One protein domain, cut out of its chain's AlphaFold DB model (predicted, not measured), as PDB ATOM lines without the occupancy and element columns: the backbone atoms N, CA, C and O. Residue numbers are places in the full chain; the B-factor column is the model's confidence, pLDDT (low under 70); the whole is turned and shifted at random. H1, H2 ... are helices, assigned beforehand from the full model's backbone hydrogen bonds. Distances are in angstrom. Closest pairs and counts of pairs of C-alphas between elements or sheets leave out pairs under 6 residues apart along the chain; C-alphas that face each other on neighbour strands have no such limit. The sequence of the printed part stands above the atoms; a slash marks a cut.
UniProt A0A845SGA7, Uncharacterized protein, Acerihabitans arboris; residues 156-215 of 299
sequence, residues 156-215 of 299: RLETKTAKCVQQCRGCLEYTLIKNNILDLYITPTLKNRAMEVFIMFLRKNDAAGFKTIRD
ATOM      1  N   ARG A 156     174.274 111.757 171.609       85.06
ATOM      2  CA  ARG A 156     175.139 112.297 170.558       85.06
ATOM      3  C   ARG A 156     176.110 113.354 171.086       85.06
ATOM      4  O   ARG A 156     177.264 113.357 170.650       85.06
ATOM      5  N   LEU A 157     175.640 114.253 171.947       81.00
ATOM      6  CA  LEU A 157     176.465 115.285 172.567       81.00
ATOM      7  C   LEU A 157     177.477 114.659 173.524       81.00
ATOM      8  O   LEU A 157     178.650 114.966 173.390       81.00
ATOM      9  N   GLU A 158     177.066 113.712 174.370       81.00
ATOM     10  CA  GLU A 158     177.943 112.997 175.313       81.00
ATOM     11  C   GLU A 158     179.086 112.266 174.597       81.00
ATOM     12  O   GLU A 158     180.256 112.423 174.940       81.00
ATOM     13  N   THR A 159     178.785 111.555 173.504       76.19
ATOM     14  CA  THR A 159     179.821 110.902 172.677       76.19
ATOM     15  C   THR A 159     180.808 111.912 172.079       76.19
ATOM     16  O   THR A 159     181.944 111.574 171.742       76.19
ATOM     17  N   LYS A 160     180.363 113.149 171.840       68.44
ATOM     18  CA  LYS A 160     181.183 114.213 171.256       68.44
ATOM     19  C   LYS A 160     181.992 114.959 172.310       68.44
ATOM     20  O   LYS A 160     183.155 115.230 172.043       68.44
ATOM     21  N   THR A 161     181.422 115.232 173.480       63.94
ATOM     22  CA  THR A 161     182.130 115.818 174.622       63.94
ATOM     23  C   THR A 161     183.184 114.860 175.158       63.94
ATOM     24  O   THR A 161     184.303 115.289 175.379       63.94
ATOM     25  N   ALA A 162     182.906 113.553 175.236       58.78
ATOM     26  CA  ALA A 162     183.916 112.559 175.616       58.78
ATOM     27  C   ALA A 162     185.117 112.529 174.649       58.78
ATOM     28  O   ALA A 162     186.247 112.298 175.057       58.78
ATOM     29  N   LYS A 163     184.891 112.807 173.356       55.41
ATOM     30  CA  LYS A 163     185.962 112.898 172.343       55.41
ATOM     31  C   LYS A 163     186.704 114.235 172.349       55.41
ATOM     32  O   LYS A 163     187.774 114.319 171.759       55.41
ATOM     33  N   CYS A 164     186.137 115.257 172.979       50.91
ATOM     34  CA  CYS A 164     186.744 116.567 173.160       50.91
ATOM     35  C   CYS A 164     186.847 116.828 174.662       50.91
ATOM     36  O   CYS A 164     186.070 117.606 175.214       50.91
ATOM     37  N   VAL A 165     187.810 116.163 175.309       46.22
ATOM     38  CA  VAL A 165     188.105 116.274 176.752       46.22
ATOM     39  C   VAL A 165     188.394 117.726 177.184       46.22
ATOM     40  O   VAL A 165     188.372 118.039 178.368       46.22
ATOM     41  N   GLN A 166     188.534 118.668 176.247       46.56
ATOM     42  CA  GLN A 166     188.502 120.100 176.521       46.56
ATOM     43  C   GLN A 166     187.478 120.823 175.622       46.56
ATOM     44  O   GLN A 166     187.566 120.817 174.398       46.56
ATOM     45  N   GLN A 167     186.534 121.503 176.286       50.72
ATOM     46  CA  GLN A 167     185.608 122.541 175.800       50.72
ATOM     47  C   GLN A 167     184.297 122.106 175.104       50.72
ATOM     48  O   GLN A 167     184.186 121.984 173.883       50.72
ATOM     49  N   CYS A 168     183.208 122.108 175.886       52.44
ATOM     50  CA  CYS A 168     181.821 122.101 175.395       52.44
ATOM     51  C   CYS A 168     181.519 123.216 174.367       52.44
ATOM     52  O   CYS A 168     180.656 123.033 173.508       52.44
ATOM     53  N   ARG A 169     182.236 124.352 174.420       54.00
ATOM     54  CA  ARG A 169     182.055 125.491 173.500       54.00
ATOM     55  C   ARG A 169     182.496 125.182 172.059       54.00
ATOM     56  O   ARG A 169     181.743 125.490 171.141       54.00
ATOM     57  N   GLY A 170     183.635 124.514 171.852       54.09
ATOM     58  CA  GLY A 170     184.118 124.166 170.505       54.09
ATOM     59  C   GLY A 170     183.271 123.083 169.819       54.09
ATOM     60  O   GLY A 170     182.999 123.144 168.620       54.09
ATOM     61  N   CYS A 171     182.757 122.119 170.591       58.16
ATOM     62  CA  CYS A 171     181.808 121.111 170.097       58.16
ATOM     63  C   CYS A 171     180.463 121.713 169.672       58.16
ATOM     64  O   CYS A 171     179.850 121.241 168.703       58.16
ATOM     65  N   LEU A 172     180.005 122.737 170.398       61.19
ATOM     66  CA  LEU A 172     178.801 123.481 170.063       61.19
ATOM     67  C   LEU A 172     178.976 124.219 168.739       61.19
ATOM     68  O   LEU A 172     178.178 124.006 167.829       61.19
ATOM     69  N   GLU A 173     180.036 125.018 168.613       58.53
ATOM     70  CA  GLU A 173     180.349 125.732 167.375       58.53
ATOM     71  C   GLU A 173     180.426 124.755 166.207       58.53
ATOM     72  O   GLU A 173     179.626 124.866 165.290       58.53
ATOM     73  N   TYR A 174     181.224 123.688 166.292       60.41
ATOM     74  CA  TYR A 174     181.279 122.666 165.241       60.41
ATOM     75  C   TYR A 174     179.897 122.109 164.842       60.41
ATOM     76  O   TYR A 174     179.639 121.848 163.666       60.41
ATOM     77  N   THR A 175     178.992 121.908 165.804       61.53
ATOM     78  CA  THR A 175     177.646 121.375 165.540       61.53
ATOM     79  C   THR A 175     176.733 122.408 164.876       61.53
ATOM     80  O   THR A 175     175.983 122.040 163.971       61.53
ATOM     81  N   LEU A 176     176.811 123.680 165.272       63.56
ATOM     82  CA  LEU A 176     176.069 124.785 164.649       63.56
ATOM     83  C   LEU A 176     176.585 125.061 163.226       63.56
ATOM     84  O   LEU A 176     175.796 125.141 162.284       63.56
ATOM     85  N   ILE A 177     177.912 125.088 163.071       60.28
ATOM     86  CA  ILE A 177     178.659 125.268 161.819       60.28
ATOM     87  C   ILE A 177     178.292 124.201 160.795       60.28
ATOM     88  O   ILE A 177     177.832 124.496 159.695       60.28
ATOM     89  N   LYS A 178     178.397 122.931 161.186       60.06
ATOM     90  CA  LYS A 178     178.140 121.797 160.295       60.06
ATOM     91  C   LYS A 178     176.693 121.702 159.799       60.06
ATOM     92  O   LYS A 178     176.434 121.012 158.812       60.06
ATOM     93  N   ASN A 179     175.746 122.316 160.502       55.88
ATOM     94  CA  ASN A 179     174.330 122.283 160.140       55.88
ATOM     95  C   ASN A 179     173.825 123.638 159.604       55.88
ATOM     96  O   ASN A 179     172.625 123.884 159.656       55.88
ATOM     97  N   ASN A 180     174.716 124.469 159.040       52.59
ATOM     98  CA  ASN A 180     174.377 125.673 158.265       52.59
ATOM     99  C   ASN A 180     173.619 126.779 159.023       52.59
ATOM    100  O   ASN A 180     172.847 127.519 158.424       52.59
ATOM    101  N   ILE A 181     173.860 126.957 160.325       51.34
ATOM    102  CA  ILE A 181     173.455 128.219 160.987       51.34
ATOM    103  C   ILE A 181     174.402 129.380 160.600       51.34
ATOM    104  O   ILE A 181     174.102 130.539 160.853       51.34
ATOM    105  N   LEU A 182     175.536 129.077 159.967       45.16
ATOM    106  CA  LEU A 182     176.708 129.947 159.898       45.16
ATOM    107  C   LEU A 182     176.689 131.135 158.941       45.16
ATOM    108  O   LEU A 182     177.526 132.012 159.121       45.16
ATOM    109  N   ASP A 183     175.780 131.199 157.971       46.47
ATOM    110  CA  ASP A 183     175.677 132.412 157.144       46.47
ATOM    111  C   ASP A 183     175.018 133.568 157.920       46.47
ATOM    112  O   ASP A 183     174.959 134.703 157.454       46.47
ATOM    113  N   LEU A 184     174.549 133.301 159.143       46.88
ATOM    114  CA  LEU A 184     174.098 134.303 160.093       46.88
ATOM    115  C   LEU A 184     175.182 134.461 161.160       46.88
ATOM    116  O   LEU A 184     175.420 133.536 161.937       46.88
ATOM    117  N   TYR A 185     175.814 135.636 161.208       55.38
ATOM    118  CA  TYR A 185     176.688 136.085 162.296       55.38
ATOM    119  C   TYR A 185     176.204 135.535 163.649       55.38
ATOM    120  O   TYR A 185     175.172 135.968 164.171       55.38
ATOM    121  N   ILE A 186     176.917 134.551 164.213       62.41
ATOM    122  CA  ILE A 186     176.556 133.982 165.515       62.41
ATOM    123  C   ILE A 186     176.846 135.053 166.560       62.41
ATOM    124  O   ILE A 186     177.972 135.206 167.027       62.41
ATOM    125  N   THR A 187     175.816 135.808 166.930       68.62
ATOM    126  CA  THR A 187     175.936 136.793 167.999       68.62
ATOM    127  C   THR A 187     176.277 136.080 169.313       68.62
ATOM    128  O   THR A 187     175.840 134.941 169.537       68.62
ATOM    129  N   PRO A 188     177.015 136.726 170.233       72.69
ATOM    130  CA  PRO A 188     177.267 136.177 171.567       72.69
ATOM    131  C   PRO A 188     175.978 135.726 172.274       72.69
ATOM    132  O   PRO A 188     175.950 134.684 172.929       72.69
ATOM    133  N   THR A 189     174.877 136.450 172.055       73.94
ATOM    134  CA  THR A 189     173.539 136.107 172.547       73.94
ATOM    135  C   THR A 189     173.037 134.770 171.998       73.94
ATOM    136  O   THR A 189     172.603 133.922 172.778       73.94
ATOM    137  N   LEU A 190     173.129 134.532 170.681       72.50
ATOM    138  CA  LEU A 190     172.743 133.249 170.075       72.50
ATOM    139  C   LEU A 190     173.609 132.103 170.615       72.50
ATOM    140  O   LEU A 190     173.082 131.036 170.929       72.50
ATOM    141  N   LYS A 191     174.916 132.331 170.784       73.81
ATOM    142  CA  LYS A 191     175.846 131.343 171.354       73.81
ATOM    143  C   LYS A 191     175.487 130.975 172.798       73.81
ATOM    144  O   LYS A 191     175.439 129.790 173.124       73.81
ATOM    145  N   ASN A 192     175.187 131.959 173.646       75.69
ATOM    146  CA  ASN A 192     174.793 131.722 175.038       75.69
ATOM    147  C   ASN A 192     173.446 130.988 175.138       75.69
ATOM    148  O   ASN A 192     173.337 130.000 175.861       75.69
ATOM    149  N   ARG A 193     172.446 131.383 174.340       76.25
ATOM    150  CA  ARG A 193     171.145 130.688 174.289       76.25
ATOM    151  C   ARG A 193     171.254 129.269 173.741       76.25
ATOM    152  O   ARG A 193     170.609 128.354 174.252       76.25
ATOM    153  N   ALA A 194     172.100 129.053 172.738       77.88
ATOM    154  CA  ALA A 194     172.411 127.715 172.259       77.88
ATOM    155  C   ALA A 194     173.010 126.872 173.393       77.88
ATOM    156  O   ALA A 194     172.507 125.785 173.668       77.88
ATOM    157  N   MET A 195     174.018 127.389 174.104       78.19
ATOM    158  CA  MET A 195     174.610 126.707 175.260       78.19
ATOM    159  C   MET A 195     173.555 126.304 176.297       78.19
ATOM    160  O   MET A 195     173.575 125.156 176.731       78.19
ATOM    161  N   GLU A 196     172.614 127.182 176.653       80.62
ATOM    162  CA  GLU A 196     171.511 126.854 177.574       80.62
ATOM    163  C   GLU A 196     170.703 125.641 177.088       80.62
ATOM    164  O   GLU A 196     170.502 124.681 177.835       80.62
ATOM    165  N   VAL A 197     170.298 125.633 175.815       82.31
ATOM    166  CA  VAL A 197     169.566 124.512 175.205       82.31
ATOM    167  C   VAL A 197     170.376 123.216 175.269       82.31
ATOM    168  O   VAL A 197     169.866 122.183 175.707       82.31
ATOM    169  N   PHE A 198     171.645 123.251 174.863       82.56
ATOM    170  CA  PHE A 198     172.509 122.069 174.853       82.56
ATOM    171  C   PHE A 198     172.812 121.549 176.264       82.56
ATOM    172  O   PHE A 198     172.831 120.337 176.479       82.56
ATOM    173  N   ILE A 199     172.959 122.441 177.248       82.25
ATOM    174  CA  ILE A 199     173.067 122.075 178.664       82.25
ATOM    175  C   ILE A 199     171.803 121.343 179.123       82.25
ATOM    176  O   ILE A 199     171.913 120.350 179.839       82.25
ATOM    177  N   MET A 200     170.613 121.772 178.691       87.00
ATOM    178  CA  MET A 200     169.362 121.093 179.039       87.00
ATOM    179  C   MET A 200     169.262 119.687 178.434       87.00
ATOM    180  O   MET A 200     168.793 118.773 179.118       87.00
ATOM    181  N   PHE A 201     169.764 119.480 177.211       88.06
ATOM    182  CA  PHE A 201     169.916 118.137 176.637       88.06
ATOM    183  C   PHE A 201     170.848 117.258 177.484       88.06
ATOM    184  O   PHE A 201     170.466 116.147 177.844       88.06
ATOM    185  N   LEU A 202     172.037 117.762 177.832       85.31
ATOM    186  CA  LEU A 202     173.062 117.018 178.576       85.31
ATOM    187  C   LEU A 202     172.645 116.704 180.021       85.31
ATOM    188  O   LEU A 202     172.640 115.547 180.436       85.31
ATOM    189  N   ARG A 203     172.262 117.727 180.794       84.44
ATOM    190  CA  ARG A 203     171.993 117.598 182.237       84.44
ATOM    191  C   ARG A 203     170.685 116.890 182.554       84.44
ATOM    192  O   ARG A 203     170.556 116.308 183.627       84.44
ATOM    193  N   LYS A 204     169.686 116.991 181.676       89.69
ATOM    194  CA  LYS A 204     168.367 116.387 181.892       89.69
ATOM    195  C   LYS A 204     168.150 115.278 180.870       89.69
ATOM    196  O   LYS A 204     168.566 114.142 181.096       89.69
ATOM    197  N   ASN A 205     167.488 115.592 179.763       90.81
ATOM    198  CA  ASN A 205     167.195 114.664 178.678       90.81
ATOM    199  C   ASN A 205     166.714 115.425 177.436       90.81
ATOM    200  O   ASN A 205     166.486 116.638 177.467       90.81
ATOM    201  N   ASP A 206     166.482 114.687 176.353       93.06
ATOM    202  CA  ASP A 206     165.981 115.249 175.104       93.06
ATOM    203  C   ASP A 206     164.650 115.985 175.250       93.06
ATOM    204  O   ASP A 206     164.487 117.074 174.703       93.06
ATOM    205  N   ALA A 207     163.695 115.437 176.006       95.06
ATOM    206  CA  ALA A 207     162.407 116.094 176.196       95.06
ATOM    207  C   ALA A 207     162.568 117.471 176.865       95.06
ATOM    208  O   ALA A 207     161.886 118.416 176.475       95.06
ATOM    209  N   ALA A 208     163.480 117.607 177.829       93.12
ATOM    210  CA  ALA A 208     163.796 118.886 178.452       93.12
ATOM    211  C   ALA A 208     164.446 119.855 177.455       93.12
ATOM    212  O   ALA A 208     163.981 120.985 177.337       93.12
ATOM    213  N   GLY A 209     165.432 119.406 176.671       91.81
ATOM    214  CA  GLY A 209     166.070 120.235 175.642       91.81
ATOM    215  C   GLY A 209     165.084 120.752 174.586       91.81
ATOM    216  O   GLY A 209     165.026 121.952 174.316       91.81
ATOM    217  N   PHE A 210     164.215 119.883 174.056       92.50
ATOM    218  CA  PHE A 210     163.149 120.291 173.130       92.50
ATOM    219  C   PHE A 210     162.095 121.198 173.784       92.50
ATOM    220  O   PHE A 210     161.473 122.009 173.095       92.50
ATOM    221  N   LYS A 211     161.849 121.064 175.093       93.69
ATOM    222  CA  LYS A 211     160.955 121.966 175.832       93.69
ATOM    223  C   LYS A 211     161.584 123.354 175.943       93.69
ATOM    224  O   LYS A 211     160.900 124.322 175.646       93.69
ATOM    225  N   THR A 212     162.873 123.444 176.266       90.50
ATOM    226  CA  THR A 212     163.614 124.713 176.329       90.50
ATOM    227  C   THR A 212     163.599 125.452 174.993       90.50
ATOM    228  O   THR A 212     163.346 126.649 174.975       90.50
ATOM    229  N   ILE A 213     163.786 124.748 173.869       89.06
ATOM    230  CA  ILE A 213     163.687 125.359 172.531       89.06
ATOM    231  C   ILE A 213     162.294 125.952 172.285       89.06
ATOM    232  O   ILE A 213     162.179 127.073 171.798       89.06
ATOM    233  N   ARG A 214     161.231 125.206 172.621       88.06
ATOM    234  CA  ARG A 214     159.843 125.665 172.455       88.06
ATOM    235  C   ARG A 214     159.549 126.881 173.334       88.06
ATOM    236  O   ARG A 214     158.979 127.851 172.850       88.06
ATOM    237  N   ASP A 215     159.902 126.792 174.613       87.06
ATOM    238  CA  ASP A 215     159.601 127.814 175.620       87.06
ATOM    239  C   ASP A 215     160.414 129.095 175.376       87.06
ATOM    240  O   ASP A 215     159.961 130.181 175.711       87.06
TER     241      ASP A 215
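What this domain is: This is residues 156 to 215 of the 299 residues of an uncharacterized protein of Acerihabitans arboris (UniProt A0A845SGA7). The longest helix, H3, stands in the middle; H4 folds back beside its last part as a helical hairpin, and H2 crosses H3 on the side away from H4, with few contacts. H1 lies near the last residues of H3 and meets H2 loosely at a steep angle. The printed part has 60 residues with four named helices in the order H1, H2, H3, H4, no named strand, and is all helix. It is compact, with a radius of gyration of the C-alphas of 11.6 A and spans of 31 by 30 by 18 A.

How they stand to each other: H1, residues 156 to 163, and H2, residues 168 to 178, only just touch, with 3 pairs of C-alphas within 8 A; the closest C-alphas are those of Thr 161 and Cys 168, 6.3 A apart. They run opposite ways at a steep tilt of 57 degrees. H2 only just touches H3, residues 188 to 203, with 3 such pairs, and of H3 residues 194 to 195 alone take part; the closest C-alphas are those of Leu 172 and Met 195, 7.4 A apart. Their lines stand at 72 degrees, only just about perpendicular. H1 and H3 are close but not clearly touching, the closest C-alphas being those of Glu 158 and Leu 202, 7.1 A apart. H3 touches H4, residues 206 to 215, with its residues 197 to 201 alone; the closest C-alphas are those of Phe 201 and Gly 209, 4.5 A apart. This hairpin runs opposite ways at a shallow tilt of 34 degrees, only just short of steep. H4 is apart from H1 and H2. In H2, H3 and H4 every O i to N i+4 pair is within hydrogen-bond range; in H1, 3 of 4 are.

Where its parts are: H1 begins at C-alpha 156 (175.139, 112.297, 170.558) and is 11.0 A long from first to last C-alpha. H2 measures 15.5 A, H3 22.1 A and H4 14.1 A, ending at C-alpha 215 (159.601, 127.814, 175.620).

The domain as a whole: The C-alphas of Val 165 and Asp 215 are the two farthest apart, at 30.8 A. The printed part has no cut and no long link. Its mean pLDDT is 71.0, and residues 160 to 187 are under 70.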